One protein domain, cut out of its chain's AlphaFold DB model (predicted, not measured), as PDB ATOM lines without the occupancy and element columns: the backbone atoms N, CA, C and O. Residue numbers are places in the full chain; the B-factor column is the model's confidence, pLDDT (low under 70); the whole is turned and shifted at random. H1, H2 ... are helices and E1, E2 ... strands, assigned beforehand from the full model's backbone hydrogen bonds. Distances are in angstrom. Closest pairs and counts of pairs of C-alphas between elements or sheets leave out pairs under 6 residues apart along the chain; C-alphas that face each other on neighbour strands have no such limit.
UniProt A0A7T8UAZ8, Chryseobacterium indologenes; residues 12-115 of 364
ATOM      1  N   GLU A  12     -53.127  18.522 -43.139       95.19
ATOM      2  CA  GLU A  12     -53.319  17.565 -42.060       95.19
ATOM      3  C   GLU A  12     -52.583  18.066 -40.827       95.19
ATOM      4  O   GLU A  12     -51.490  18.638 -40.916       95.19
ATOM      5  N   GLU A  13     -53.209  17.878 -39.675       94.12
ATOM      6  CA  GLU A  13     -52.646  18.277 -38.396       94.12
ATOM      7  C   GLU A  13     -51.853  17.119 -37.793       94.12
ATOM      8  O   GLU A  13     -52.311  15.975 -37.748       94.12
ATOM      9  N   VAL A  14     -50.642  17.407 -37.318       94.25
ATOM     10  CA  VAL A  14     -49.806  16.404 -36.659       94.25
ATOM     11  C   VAL A  14     -50.437  16.029 -35.319       94.25
ATOM     12  O   VAL A  14     -50.366  16.776 -34.341       94.25
ATOM     13  N   THR A  15     -51.021  14.835 -35.269       93.12
ATOM     14  CA  THR A  15     -51.592  14.225 -34.057       93.12
ATOM     15  C   THR A  15     -50.845  12.957 -33.635       93.12
ATOM     16  O   THR A  15     -50.986  12.504 -32.495       93.12
ATOM     17  N   ASN A  16     -49.988  12.413 -34.508       92.81
ATOM     18  CA  ASN A  16     -49.156  11.245 -34.230       92.81
ATOM     19  C   ASN A  16     -48.182  11.482 -33.056       92.81
ATOM     20  O   ASN A  16     -47.320  12.363 -33.101       92.81
ATOM     21  N   LYS A  17     -48.252  10.629 -32.022       88.31
ATOM     22  CA  LYS A  17     -47.406  10.724 -30.812       88.31
ATOM     23  C   LYS A  17     -45.900  10.639 -31.103       88.31
ATOM     24  O   LYS A  17     -45.103  11.219 -30.371       88.31
ATOM     25  N   GLY A  18     -45.498   9.963 -32.179       85.12
ATOM     26  CA  GLY A  18     -44.099   9.796 -32.581       85.12
ATOM     27  C   GLY A  18     -43.390  11.105 -32.940       85.12
ATOM     28  O   GLY A  18     -42.160  11.165 -32.867       85.12
ATOM     29  N   TYR A  19     -44.133  12.171 -33.260       88.06
ATOM     30  CA  TYR A  19     -43.581  13.496 -33.566       88.06
ATOM     31  C   TYR A  19     -43.174  14.281 -32.310       88.06
ATOM     32  O   TYR A  19     -42.358  15.195 -32.403       88.06
ATOM     33  N   GLY A  20     -43.640  13.867 -31.128       88.12
ATOM     34  CA  GLY A  20     -43.388  14.555 -29.863       88.12
ATOM     35  C   GLY A  20     -44.328  15.742 -29.626       88.12
ATOM     36  O   GLY A  20     -44.940  16.278 -30.547       88.12
ATOM     37  N   ASN A  21     -44.437  16.158 -28.361       87.69
ATOM     38  CA  ASN A  21     -45.433  17.147 -27.928       87.69
ATOM     39  C   ASN A  21     -45.243  18.532 -28.563       87.69
ATOM     40  O   ASN A  21     -46.230  19.213 -28.810       87.69
ATOM     41  N   LEU A  22     -44.000  18.927 -28.867       87.00
ATOM     42  CA  LEU A  22     -43.683  20.240 -29.446       87.00
ATOM     43  C   LEU A  22     -44.203  20.425 -30.876       87.00
ATOM     44  O   LEU A  22     -44.409  21.552 -31.304       87.00
ATOM     45  N   LEU A  23     -44.388  19.330 -31.620       90.50
ATOM     46  CA  LEU A  23     -44.858  19.371 -33.005       90.50
ATOM     47  C   LEU A  23     -46.343  19.030 -33.142       90.50
ATOM     48  O   LEU A  23     -46.875  19.094 -34.251       90.50
ATOM     49  N   LYS A  24     -47.007  18.657 -32.042       92.00
ATOM     50  CA  LYS A  24     -48.435  18.352 -32.044       92.00
ATOM     51  C   LYS A  24     -49.216  19.621 -32.384       92.00
ATOM     52  O   LYS A  24     -48.986  20.667 -31.788       92.00
ATOM     53  N   GLY A  25     -50.130  19.521 -33.339       90.44
ATOM     54  CA  GLY A  25     -50.901  20.663 -33.826       90.44
ATOM     55  C   GLY A  25     -50.268  21.425 -34.992       90.44
ATOM     56  O   GLY A  25     -50.905  22.294 -35.591       90.44
ATOM     57  N   THR A  26     -49.033  21.090 -35.375       93.25
ATOM     58  CA  THR A  26     -48.407  21.664 -36.570       93.25
ATOM     59  C   THR A  26     -49.122  21.167 -37.825       93.25
ATOM     60  O   THR A  26     -49.391  19.975 -37.968       93.25
ATOM     61  N   LYS A  27     -49.415  22.081 -38.756       95.19
ATOM     62  CA  LYS A  27     -50.105  21.774 -40.014       95.19
ATOM     63  C   LYS A  27     -49.109  21.466 -41.126       95.19
ATOM     64  O   LYS A  27     -48.199  22.256 -41.383       95.19
ATOM     65  N   ILE A  28     -49.315  20.341 -41.803       95.56
ATOM     66  CA  ILE A  28     -48.594  19.966 -43.022       95.56
ATOM     67  C   ILE A  28     -49.534  20.205 -44.196       95.56
ATOM     68  O   ILE A  28     -50.577  19.561 -44.297       95.56
ATOM     69  N   TYR A  29     -49.165  21.136 -45.069       95.94
ATOM     70  CA  TYR A  29     -49.980  21.538 -46.209       95.94
ATOM     71  C   TYR A  29     -49.571  20.792 -47.481       95.94
ATOM     72  O   TYR A  29     -48.450  20.288 -47.582       95.94
ATOM     73  N   TRP A  30     -50.439  20.783 -48.495       94.94
ATOM     74  CA  TRP A  30     -50.063  20.354 -49.844       94.94
ATOM     75  C   TRP A  30     -50.718  21.182 -50.951       94.94
ATOM     76  O   TRP A  30     -51.809  21.733 -50.801       94.94
ATOM     77  N   GLU A  31     -50.044  21.235 -52.098       92.81
ATOM     78  CA  GLU A  31     -50.575  21.781 -53.347       92.81
ATOM     79  C   GLU A  31     -51.018  20.634 -54.272       92.81
ATOM     80  O   GLU A  31     -50.290  19.664 -54.475       92.81
ATOM     81  N   GLY A  32     -52.216  20.743 -54.853       87.88
ATOM     82  CA  GLY A  32     -52.782  19.700 -55.714       87.88
ATOM     83  C   GLY A  32     -53.397  18.542 -54.923       87.88
ATOM     84  O   GLY A  32     -54.212  18.756 -54.026       87.88
ATOM     85  N   THR A  33     -53.048  17.305 -55.282       88.00
ATOM     86  CA  THR A  33     -53.591  16.101 -54.641       88.00
ATOM     87  C   THR A  33     -52.841  15.761 -53.356       88.00
ATOM     88  O   THR A  33     -51.638  15.990 -53.231       88.00
ATOM     89  N   ARG A  34     -53.559  15.186 -52.384       90.12
ATOM     90  CA  ARG A  34     -52.962  14.744 -51.121       90.12
ATOM     91  C   ARG A  34     -51.847  13.720 -51.391       90.12
ATOM     92  O   ARG A  34     -52.110  12.712 -52.056       90.12
ATOM     93  N   PRO A  35     -50.634  13.906 -50.840       90.56
ATOM     94  CA  PRO A  35     -49.575  12.909 -50.932       90.56
ATOM     95  C   PRO A  35     -50.021  11.574 -50.327       90.56
ATOM     96  O   PRO A  35     -50.423  11.527 -49.167       90.56
ATOM     97  N   LYS A  36     -49.899  10.468 -51.075       88.19
ATOM     98  CA  LYS A  36     -50.290   9.121 -50.599       88.19
ATOM     99  C   LYS A  36     -49.567   8.695 -49.313       88.19
ATOM    100  O   LYS A  36     -50.082   7.886 -48.554       88.19
ATOM    101  N   SER A  37     -48.369   9.230 -49.082       87.88
ATOM    102  CA  SER A  37     -47.547   8.965 -47.900       87.88
ATOM    103  C   SER A  37     -47.924   9.805 -46.673       87.88
ATOM    104  O   SER A  37     -47.409   9.519 -45.593       87.88
ATOM    105  N   LEU A  38     -48.790  10.819 -46.816       92.44
ATOM    106  CA  LEU A  38     -49.276  11.656 -45.717       92.44
ATOM    107  C   LEU A  38     -50.552  11.053 -45.119       92.44
ATOM    108  O   LEU A  38     -51.635  11.156 -45.705       92.44
ATOM    109  N   LYS A  39     -50.430  10.452 -43.936       93.00
ATOM    110  CA  LYS A  39     -51.549   9.845 -43.203       93.00
ATOM    111  C   LYS A  39     -52.433  10.902 -42.529       93.00
ATOM    112  O   LYS A  39     -52.052  12.067 -42.431       93.00
ATOM    113  N   SER A  40     -53.630  10.502 -42.095       91.69
ATOM    114  CA  SER A  40     -54.617  11.381 -41.438       91.69
ATOM    115  C   SER A  40     -54.194  11.853 -40.048       91.69
ATOM    116  O   SER A  40     -54.739  12.815 -39.532       91.69
ATOM    117  N   ASP A  41     -53.193  11.211 -39.447       91.06
ATOM    118  CA  ASP A  41     -52.585  11.642 -38.185       91.06
ATOM    119  C   ASP A  41     -51.413  12.631 -38.380       91.06
ATOM    120  O   ASP A  41     -50.647  12.900 -37.447       91.06
ATOM    121  N   GLY A  42     -51.230  13.125 -39.612       89.56
ATOM    122  CA  GLY A  42     -50.130  13.998 -40.017       89.56
ATOM    123  C   GLY A  42     -48.776  13.289 -40.138       89.56
ATOM    124  O   GLY A  42     -47.758  13.947 -40.363       89.56
ATOM    125  N   SER A  43     -48.716  11.959 -40.001       90.38
ATOM    126  CA  SER A  43     -47.460  11.230 -40.183       90.38
ATOM    127  C   SER A  43     -47.089  11.084 -41.663       90.38
ATOM    128  O   SER A  43     -47.902  10.718 -42.513       90.38
ATOM    129  N   ILE A  44     -45.824  11.373 -41.969       90.50
ATOM    130  CA  ILE A  44     -45.196  11.222 -43.285       90.50
ATOM    131  C   ILE A  44     -43.700  10.934 -43.096       90.50
ATOM    132  O   ILE A  44     -43.084  11.395 -42.132       90.50
ATOM    133  N   GLY A  45     -43.087  10.171 -44.006       84.31
ATOM    134  CA  GLY A  45     -41.643   9.906 -43.966       84.31
ATOM    135  C   GLY A  45     -40.828  11.204 -43.889       84.31
ATOM    136  O   GLY A  45     -41.119  12.150 -44.615       84.31
ATOM    137  N   PHE A  46     -39.838  11.251 -42.989       82.56
ATOM    138  CA  PHE A  46     -39.059  12.447 -42.609       82.56
ATOM    139  C   PHE A  46     -39.826  13.617 -41.983       82.56
ATOM    140  O   PHE A  46     -39.176  14.556 -41.526       82.56
ATOM    141  N   GLY A  47     -41.156  13.569 -41.881       88.44
ATOM    142  CA  GLY A  47     -41.941  14.728 -41.461       88.44
ATOM    143  C   GLY A  47     -41.553  15.258 -40.084       88.44
ATOM    144  O   GLY A  47     -41.442  16.466 -39.919       88.44
ATOM    145  N   LYS A  48     -41.234  14.378 -39.126       90.19
ATOM    146  CA  LYS A  48     -40.727  14.804 -37.813       90.19
ATOM    147  C   LYS A  48     -39.427  15.603 -37.935       90.19
ATOM    148  O   LYS A  48     -39.351  16.716 -37.436       90.19
ATOM    149  N   ASN A  49     -38.421  15.050 -38.615       88.12
ATOM    150  CA  ASN A  49     -37.102  15.680 -38.741       88.12
ATOM    151  C   ASN A  49     -37.181  17.005 -39.514       88.12
ATOM    152  O   ASN A  49     -36.520  17.968 -39.140       88.12
ATOM    153  N   ILE A  50     -38.011  17.055 -40.563       91.50
ATOM    154  CA  ILE A  50     -38.252  18.272 -41.345       91.50
ATOM    155  C   ILE A  50     -38.896  19.337 -40.465       91.50
ATOM    156  O   ILE A  50     -38.373  20.440 -40.378       91.50
ATOM    157  N   LEU A  51     -39.977  19.011 -39.758       93.06
ATOM    158  CA  LEU A  51     -40.643  19.971 -38.882       93.06
ATOM    159  C   LEU A  51     -39.748  20.431 -37.724       93.06
ATOM    160  O   LEU A  51     -39.748  21.620 -37.412       93.06
ATOM    161  N   GLU A  52     -38.950  19.542 -37.120       91.50
ATOM    162  CA  GLU A  52     -37.953  19.919 -36.106       91.50
ATOM    163  C   GLU A  52     -36.929  20.912 -36.673       91.50
ATOM    164  O   GLU A  52     -36.626  21.916 -36.027       91.50
ATOM    165  N   LEU A  53     -36.412  20.658 -37.880       89.69
ATOM    166  CA  LEU A  53     -35.463  21.549 -38.543       89.69
ATOM    167  C   LEU A  53     -36.106  22.904 -38.869       89.69
ATOM    168  O   LEU A  53     -35.565  23.939 -38.500       89.69
ATOM    169  N   LEU A  54     -37.285  22.909 -39.494       92.81
ATOM    170  CA  LEU A  54     -37.987  24.138 -39.870       92.81
ATOM    171  C   LEU A  54     -38.378  24.986 -38.659       92.81
ATOM    172  O   LEU A  54     -38.267  26.204 -38.727       92.81
ATOM    173  N   THR A  55     -38.761  24.357 -37.546       91.25
ATOM    174  CA  THR A  55     -39.074  25.058 -36.289       91.25
ATOM    175  C   THR A  55     -37.837  25.718 -35.684       91.25
ATOM    176  O   THR A  55     -37.932  26.802 -35.117       91.25
ATOM    177  N   LYS A  56     -36.657  25.094 -35.818       89.00
ATOM    178  CA  LYS A  56     -35.387  25.691 -35.379       89.00
ATOM    179  C   LYS A  56     -34.944  26.840 -36.282       89.00
ATOM    180  O   LYS A  56     -34.355  27.798 -35.794       89.00
ATOM    181  N   THR A  57     -35.193  26.736 -37.586       88.50
ATOM    182  CA  THR A  57     -34.720  27.712 -38.577       88.50
ATOM    183  C   THR A  57     -35.661  28.910 -38.728       88.50
ATOM    184  O   THR A  57     -35.200  30.031 -38.934       88.50
ATOM    185  N   PHE A  58     -36.975  28.706 -38.621       89.50
ATOM    186  CA  PHE A  58     -37.983  29.726 -38.899       89.50
ATOM    187  C   PHE A  58     -38.943  29.903 -37.721       89.50
ATOM    188  O   PHE A  58     -39.514  28.941 -37.223       89.50
ATOM    189  N   GLY A  59     -39.211  31.156 -37.337       86.06
ATOM    190  CA  GLY A  59     -40.181  31.453 -36.275       86.06
ATOM    191  C   GLY A  59     -41.639  31.166 -36.664       86.06
ATOM    192  O   GLY A  59     -42.386  30.585 -35.886       86.06
ATOM    193  N   LYS A  60     -42.065  31.560 -37.875       91.38
ATOM    194  CA  LYS A  60     -43.405  31.265 -38.422       91.38
ATOM    195  C   LYS A  60     -43.276  30.705 -39.827       91.38
ATOM    196  O   LYS A  60     -42.775  31.398 -40.716       91.38
ATOM    197  N   PHE A  61     -43.759  29.487 -40.045       94.69
ATOM    198  CA  PHE A  61     -43.661  28.828 -41.342       94.69
ATOM    199  C   PHE A  61     -44.897  27.993 -41.679       94.69
ATOM    200  O   PHE A  61     -45.625  27.549 -40.797       94.69
ATOM    201  N   HIS A  62     -45.098  27.757 -42.974       95.12
ATOM    202  CA  HIS A  62     -45.944  26.694 -43.503       95.12
ATOM    203  C   HIS A  62     -45.054  25.734 -44.282       95.12
ATOM    204  O   HIS A  62     -44.392  26.151 -45.237       95.12
ATOM    205  N   TRP A  63     -45.050  24.461 -43.890       96.12
ATOM    206  CA  TRP A  63     -44.427  23.414 -44.690       96.12
ATOM    207  C   TRP A  63     -45.446  22.869 -45.690       96.12
ATOM    208  O   TRP A  63     -46.531  22.436 -45.297       96.12
ATOM    209  N   ILE A  64     -45.116  22.953 -46.977       95.56
ATOM    210  CA  ILE A  64     -46.026  22.680 -48.088       95.56
ATOM    211  C   ILE A  64     -45.397  21.610 -48.977       95.56
ATOM    212  O   ILE A  64     -44.333  21.818 -49.556       95.56
ATOM    213  N   ILE A  65     -46.064  20.470 -49.118       94.25
ATOM    214  CA  ILE A  65     -45.645  19.423 -50.049       94.25
ATOM    215  C   ILE A  65     -46.193  19.759 -51.434       94.25
ATOM    216  O   ILE A  65     -47.397  19.968 -51.597       94.25
ATOM    217  N   THR A  66     -45.325  19.809 -52.439       93.38
ATOM    218  CA  THR A  66     -45.713  20.183 -53.806       93.38
ATOM    219  C   THR A  66     -45.376  19.089 -54.814       93.38
ATOM    220  O   THR A  66     -44.522  18.240 -54.544       93.38
ATOM    221  N   PRO A  67     -45.997  19.087 -56.005       90.06
ATOM    222  CA  PRO A  67     -45.649  18.122 -57.042       90.06
ATOM    223  C   PRO A  67     -44.183  18.222 -57.497       90.06
ATOM    224  O   PRO A  67     -43.514  17.197 -57.617       90.06
ATOM    225  N   THR A  68     -43.672  19.438 -57.730       89.06
ATOM    226  CA  THR A  68     -42.382  19.646 -58.422       89.06
ATOM    227  C   THR A  68     -41.523  20.792 -57.887       89.06
ATOM    228  O   THR A  68     -40.378  20.919 -58.312       89.06
ATOM    229  N   THR A  69     -42.027  21.625 -56.977       91.81
ATOM    230  CA  THR A  69     -41.363  22.878 -56.596       91.81
ATOM    231  C   THR A  69     -40.670  22.763 -55.244       91.81
ATOM    232  O   THR A  69     -41.309  22.474 -54.232       91.81
ATOM    233  N   ASP A  70     -39.374  23.065 -55.230       93.06
ATOM    234  CA  ASP A  70     -38.595  23.300 -54.019       93.06
ATOM    235  C   ASP A  70     -38.263  24.802 -53.938       93.06
ATOM    236  O   ASP A  70     -37.463  25.297 -54.726       93.06
ATOM    237  N   ASP A  71     -38.911  25.548 -53.036       93.00
ATOM    238  CA  ASP A  71     -38.594  26.960 -52.780       93.00
ATOM    239  C   ASP A  71     -38.862  27.387 -51.328       93.00
ATOM    240  O   ASP A  71     -39.532  26.693 -50.557       93.00
ATOM    241  N   ILE A  72     -38.325  28.553 -50.953       92.44
ATOM    242  CA  ILE A  72     -38.704  29.254 -49.724       92.44
ATOM    243  C   ILE A  72     -39.077  30.688 -50.068       92.44
ATOM    244  O   ILE A  72     -38.249  31.461 -50.543       92.44
ATOM    245  N   VAL A  73     -40.322  31.062 -49.770       90.62
ATOM    246  CA  VAL A  73     -40.823  32.425 -49.990       90.62
ATOM    247  C   VAL A  73     -41.422  32.979 -48.707       90.62
ATOM    248  O   VAL A  73     -42.381  32.429 -48.160       90.62
ATOM    249  N   LYS A  74     -40.909  34.123 -48.246       90.06
ATOM    250  CA  LYS A  74     -41.493  34.869 -47.127       90.06
ATOM    251  C   LYS A  74     -42.574  35.818 -47.639       90.06
ATOM    252  O   LYS A  74     -42.334  36.626 -48.530       90.06
ATOM    253  N   THR A  75     -43.774  35.765 -47.069       86.69
ATOM    254  CA  THR A  75     -44.800  36.797 -47.314       86.69
ATOM    255  C   THR A  75     -45.614  37.010 -46.056       86.69
ATOM    256  O   THR A  75     -45.952  36.041 -45.381       86.69
ATOM    257  N   TYR A  76     -45.932  38.267 -45.747       86.56
ATOM    258  CA  TYR A  76     -46.668  38.638 -44.532       86.56
ATOM    259  C   TYR A  76     -46.045  38.041 -43.254       86.56
ATOM    260  O   TYR A  76     -46.742  37.611 -42.343       86.56
ATOM    261  N   GLY A  77     -44.710  37.951 -43.213       85.81
ATOM    262  CA  GLY A  77     -43.970  37.416 -42.066       85.81
ATOM    263  C   GLY A  77     -43.966  35.889 -41.917       85.81
ATOM    264  O   GLY A  77     -43.311  35.403 -41.000       85.81
ATOM    265  N   ILE A  78     -44.624  35.133 -42.804       90.12
ATOM    266  CA  ILE A  78     -44.661  33.661 -42.772       90.12
ATOM    267  C   ILE A  78     -43.766  33.099 -43.881       90.12
ATOM    268  O   ILE A  78     -43.901  33.476 -45.050       90.12
ATOM    269  N   TYR A  79     -42.862  32.187 -43.520       93.31
ATOM    270  CA  TYR A  79     -42.028  31.442 -44.464       93.31
ATOM    271  C   TYR A  79     -42.831  30.290 -45.070       93.31
ATOM    272  O   TYR A  79     -43.253  29.376 -44.367       93.31
ATOM    273  N   ARG A  80     -43.060  30.314 -46.382       94.25
ATOM    274  CA  ARG A  80     -43.638  29.178 -47.107       94.25
ATOM    275  C   ARG A  80     -42.501  28.320 -47.614       94.25
ATOM    276  O   ARG A  80     -41.771  28.763 -48.492       94.25
ATOM    277  N   VAL A  81     -42.357  27.139 -47.032       95.00
ATOM    278  CA  VAL A  81     -41.308  26.180 -47.369       95.00
ATOM    279  C   VAL A  81     -41.941  25.097 -48.225       95.00
ATOM    280  O   VAL A  81     -42.674  24.252 -47.706       95.00
ATOM    281  N   ARG A  82     -41.708  25.151 -49.538       95.06
ATOM    282  CA  ARG A  82     -42.208  24.154 -50.485       95.06
ATOM    283  C   ARG A  82     -41.182  23.060 -50.672       95.06
ATOM    284  O   ARG A  82     -40.052  23.360 -51.042       95.06
ATOM    285  N   THR A  83     -41.577  21.814 -50.441       94.50
ATOM    286  CA  THR A  83     -40.738  20.636 -50.684       94.50
ATOM    287  C   THR A  83     -41.426  19.727 -51.696       94.50
ATOM    288  O   THR A  83     -42.560  19.293 -51.480       94.50
ATOM    289  N   SER A  84     -40.753  19.426 -52.801       93.69
ATOM    290  CA  SER A  84     -41.298  18.612 -53.882       93.69
ATOM    291  C   SER A  84     -41.413  17.137 -53.488       93.69
ATOM    292  O   SER A  84     -40.615  16.609 -52.706       93.69
ATOM    293  N   LEU A  85     -42.375  16.420 -54.078       90.50
ATOM    294  CA  LEU A  85     -42.518  14.970 -53.897       90.50
ATOM    295  C   LEU A  85     -41.241  14.212 -54.292       90.50
ATOM    296  O   LEU A  85     -40.881  13.244 -53.625       90.50
ATOM    297  N   LYS A  86     -40.522  14.680 -55.321       89.44
ATOM    298  CA  LYS A  86     -39.224  14.121 -55.734       89.44
ATOM    299  C   LYS A  86     -38.176  14.254 -54.626       89.44
ATOM    300  O   LYS A  86     -37.479  13.288 -54.320       89.44
ATOM    301  N   THR A  87     -38.083  15.423 -53.994       89.06
ATOM    302  CA  THR A  87     -37.183  15.645 -52.854       89.06
ATOM    303  C   THR A  87     -37.581  14.781 -51.657       89.06
ATOM    304  O   THR A  87     -36.714  14.151 -51.048       89.06
ATOM    305  N   MET A  88     -38.880  14.665 -51.367       88.88
ATOM    306  CA  MET A  88     -39.393  13.791 -50.305       88.88
ATOM    307  C   MET A  88     -39.050  12.316 -50.542       88.88
ATOM    308  O   MET A  88     -38.620  11.631 -49.616       88.88
ATOM    309  N   GLN A  89     -39.180  11.828 -51.779       85.31
ATOM    310  CA  GLN A  89     -38.790  10.467 -52.158       85.31
ATOM    311  C   GLN A  89     -37.277  10.252 -52.040       85.31
ATOM    312  O   GLN A  89     -36.848   9.242 -51.487       85.31
ATOM    313  N   ARG A  90     -36.457  11.214 -52.489       82.69
ATOM    314  CA  ARG A  90     -34.992  11.150 -52.352       82.69
ATOM    315  C   ARG A  90     -34.566  11.044 -50.887       82.69
ATOM    316  O   ARG A  90     -33.732  10.202 -50.564       82.69
ATOM    317  N   LEU A  91     -35.164  11.855 -50.012       83.00
ATOM    318  CA  LEU A  91     -34.930  11.775 -48.569       83.00
ATOM    319  C   LEU A  91     -35.317  10.389 -48.034       83.00
ATOM    320  O   LEU A  91     -34.530   9.774 -47.324       83.00
ATOM    321  N   GLN A  92     -36.479   9.856 -48.425       77.06
ATOM    322  CA  GLN A  92     -36.944   8.532 -47.995       77.06
ATOM    323  C   GLN A  92     -36.041   7.375 -48.457       77.06
ATOM    324  O   GLN A  92     -35.798   6.466 -47.669       77.06
ATOM    325  N   ILE A  93     -35.502   7.401 -49.681       71.94
ATOM    326  CA  ILE A  93     -34.590   6.348 -50.176       71.94
ATOM    327  C   ILE A  93     -33.279   6.337 -49.377       71.94
ATOM    328  O   ILE A  93     -32.765   5.275 -49.038       71.94
ATOM    329  N   GLN A  94     -32.763   7.509 -48.997       63.97
ATOM    330  CA  GLN A  94     -31.538   7.632 -48.198       63.97
ATOM    331  C   GLN A  94     -31.709   7.189 -46.722       63.97
ATOM    332  O   GLN A  94     -30.774   7.328 -45.932       63.97
ATOM    333  N   PHE A  95     -32.884   6.665 -46.333       61.38
ATOM    334  CA  PHE A  95     -33.296   6.420 -44.943       61.38
ATOM    335  C   PHE A  95     -33.206   4.980 -44.450       61.38
ATOM    336  O   PHE A  95     -33.244   4.791 -43.232       61.38
ATOM    337  N   ILE A  96     -33.173   3.991 -45.349       55.56
ATOM    338  CA  ILE A  96     -33.243   2.579 -44.948       55.56
ATOM    339  C   ILE A  96     -32.083   2.319 -43.962       55.56
ATOM    340  O   ILE A  96     -30.922   2.550 -44.291       55.56
ATOM    341  N   ASP A  97     -32.439   1.987 -42.715       52.34
ATOM    342  CA  ASP A  97     -31.558   1.636 -41.587       52.34
ATOM    343  C   ASP A  97     -30.576   2.690 -41.028       52.34
ATOM    344  O   ASP A  97     -29.475   2.355 -40.593       52.34
ATOM    345  N   ARG A  98     -30.957   3.977 -40.947       60.94
ATOM    346  CA  ARG A  98     -30.091   5.023 -40.333       60.94
ATOM    347  C   ARG A  98     -30.563   5.537 -38.957       60.94
ATOM    348  O   ARG A  98     -31.762   5.621 -38.686       60.94
ATOM    349  N   ASN A  99     -29.623   5.957 -38.098       61.66
ATOM    350  CA  ASN A  99     -29.880   6.591 -36.785       61.66
ATOM    351  C   ASN A  99     -30.346   8.063 -36.905       61.66
ATOM    352  O   ASN A  99     -30.215   8.677 -37.966       61.66
ATOM    353  N   ARG A 100     -30.902   8.645 -35.824       64.19
ATOM    354  CA  ARG A 100     -31.510  10.001 -35.803       64.19
ATOM    355  C   ARG A 100     -30.566  11.113 -36.281       64.19
ATOM    356  O   ARG A 100     -30.989  11.930 -37.091       64.19
ATOM    357  N   ASP A 101     -29.310  11.117 -35.849       58.75
ATOM    358  CA  ASP A 101     -28.373  12.206 -36.176       58.75
ATOM    359  C   ASP A 101     -27.972  12.196 -37.654       58.75
ATOM    360  O   ASP A 101     -27.953  13.230 -38.311       58.75
ATOM    361  N   ILE A 102     -27.811  11.001 -38.232       63.44
ATOM    362  CA  ILE A 102     -27.538  10.831 -39.667       63.44
ATOM    363  C   ILE A 102     -28.712  11.361 -40.506       63.44
ATOM    364  O   ILE A 102     -28.512  11.912 -41.586       63.44
ATOM    365  N   LYS A 103     -29.949  11.227 -40.007       70.56
ATOM    366  CA  LYS A 103     -31.142  11.772 -40.672       70.56
ATOM    367  C   LYS A 103     -31.138  13.296 -40.669       70.56
ATOM    368  O   LYS A 103     -31.566  13.885 -41.657       70.56
ATOM    369  N   LEU A 104     -30.666  13.926 -39.595       73.31
ATOM    370  CA  LEU A 104     -30.553  15.381 -39.520       73.31
ATOM    371  C   LEU A 104     -29.448  15.908 -40.442       73.31
ATOM    372  O   LEU A 104     -29.694  16.885 -41.143       73.31
ATOM    373  N   ASP A 105     -28.301  15.232 -40.523       72.62
ATOM    374  CA  ASP A 105     -27.206  15.615 -41.426       72.62
ATOM    375  C   ASP A 105     -27.615  15.510 -42.903       72.62
ATOM    376  O   ASP A 105     -27.451  16.461 -43.667       72.62
ATOM    377  N   ILE A 106     -28.220  14.383 -43.305       75.25
ATOM    378  CA  ILE A 106     -28.740  14.181 -44.671       75.25
ATOM    379  C   ILE A 106     -29.772  15.254 -45.020       75.25
ATOM    380  O   ILE A 106     -29.770  15.794 -46.130       75.25
ATOM    381  N   LEU A 107     -30.658  15.559 -44.071       84.12
ATOM    382  CA  LEU A 107     -31.690  16.561 -44.248       84.12
ATOM    383  C   LEU A 107     -31.086  17.960 -44.408       84.12
ATOM    384  O   LEU A 107     -31.443  18.649 -45.357       84.12
ATOM    385  N   GLN A 108     -30.159  18.364 -43.534       81.56
ATOM    386  CA  GLN A 108     -29.494  19.668 -43.613       81.56
ATOM    387  C   GLN A 108     -28.674  19.815 -44.893       81.56
ATOM    388  O   GLN A 108     -28.763  20.848 -45.552       81.56
ATOM    389  N   HIS A 109     -27.936  18.776 -45.292       81.94
ATOM    390  CA  HIS A 109     -27.224  18.757 -46.566       81.94
ATOM    391  C   HIS A 109     -28.200  18.914 -47.740       81.94
ATOM    392  O   HIS A 109     -28.053  19.824 -48.552       81.94
ATOM    393  N   THR A 110     -29.269  18.116 -47.788       84.88
ATOM    394  CA  THR A 110     -30.279  18.217 -48.852       84.88
ATOM    395  C   THR A 110     -30.940  19.597 -48.886       84.88
ATOM    396  O   THR A 110     -31.116  20.158 -49.965       84.88
ATOM    397  N   PHE A 111     -31.280  20.158 -47.723       88.94
ATOM    398  CA  PHE A 111     -31.921  21.468 -47.604       88.94
ATOM    399  C   PHE A 111     -30.972  22.612 -47.974       88.94
ATOM    400  O   PHE A 111     -31.419  23.569 -48.594       88.94
ATOM    401  N   SER A 112     -29.667  22.492 -47.707       85.75
ATOM    402  CA  SER A 112     -28.666  23.456 -48.193       85.75
ATOM    403  C   SER A 112     -28.550  23.489 -49.718       85.75
ATOM    404  O   SER A 112     -28.297  24.550 -50.284       85.75
ATOM    405  N   LEU A 113     -28.799  22.359 -50.392       82.44
ATOM    406  CA  LEU A 113     -28.756  22.274 -51.853       82.44
ATOM    407  C   LEU A 113     -30.019  22.842 -52.511       82.44
ATOM    408  O   LEU A 113     -29.923  23.531 -53.521       82.44
ATOM    409  N   ILE A 114     -31.203  22.541 -51.965       87.56
ATOM    410  CA  ILE A 114     -32.483  22.966 -52.566       87.56
ATOM    411  C   ILE A 114     -32.942  24.355 -52.098       87.56
ATOM    412  O   ILE A 114     -33.726  24.998 -52.788       87.56
ATOM    413  N   TYR A 115     -32.449  24.833 -50.953       88.56
ATOM    414  CA  TYR A 115     -32.744  26.160 -50.404       88.56
ATOM    415  C   TYR A 115     -31.440  26.934 -50.135       88.56
ATOM    416  O   TYR A 115     -31.105  27.221 -48.975       88.56
TER     417      TYR A 115
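What this domain is: This is residues 12 to 115 of the 364 residues of a protein of Chryseobacterium indologenes (UniProt A0A7T8UAZ8). A twisted four-stranded sheet has H1 over one of its faces; from the end of E4 the chain runs straight into H2, then turns back through H3, which packs on H1. Two long stretches with no named element, residues 12 to 26 and 31 to 46, lie before and after edge strand E1. The printed part has 104 residues, with three named helices and four named strands in the order E1 H1 E2 E3 E4 H2 H3; the class is mixed, helices and strands. The sheet, order E1 E2 E4 E3, is mixed. The whole is compact, with a radius of gyration of the C-alphas of 12.8 A and spans of 40 by 30 by 28 A.

Where its parts are: E1, residues 27 to 30, begins at C-alpha 27 (-50.105, 21.774, -40.014). H1 is residues 47 to 57, 15.1 A long. E2 is residues 61 to 66, 15.3 A, E3 residues 71 to 75, and E4 residues 78 to 84, 19.0 A. H2 is residues 85 to 93, and H3, residues 100 to 114, 21.2 A, ends at C-alpha 114 (-32.483, 22.966, -52.566).

How they stand to each other: The sheet is only just strongly twisted, its C-alphas up to 4.2 A off the best plane. E1 and E2 are parallel, with N 29 and O 63 at 2.9 A; E2 and E4 are parallel, with N 64 and O 81 at 2.9 A. The hairpin E3 and E4 is antiparallel, with N 80 and O 73 at 2.8 A. E1, H1 and E2 form a strand-helix-strand unit, two parallel neighbour strands with a helix between, its crossover left-handed. H1 is on the sheet over E2, at a height of 9.7 A, slantwise at 38 degrees on the local plane. H3, with residues 103 to 107 alone, touches H1, C-alphas 49 and 104 being closest at 6.6 A, at a steep tilt of 65 degrees. H2 and H3, a helical hairpin, only just touch, with 3 pairs of C-alphas within 8 A, the closest those of Leu 91 and Leu 107 at 7.2 A. H2 only grazes the sheet. In H1, H2 and H3 every O i to N i+4 pair is within hydrogen-bond range.

The domain as a whole: The C-alphas farthest apart are those of Tyr 76 and Asp 97, 40.1 A. The printed part has no cut, and the link E1 to H1 is long. Residues 94 to 102 are under pLDDT 70.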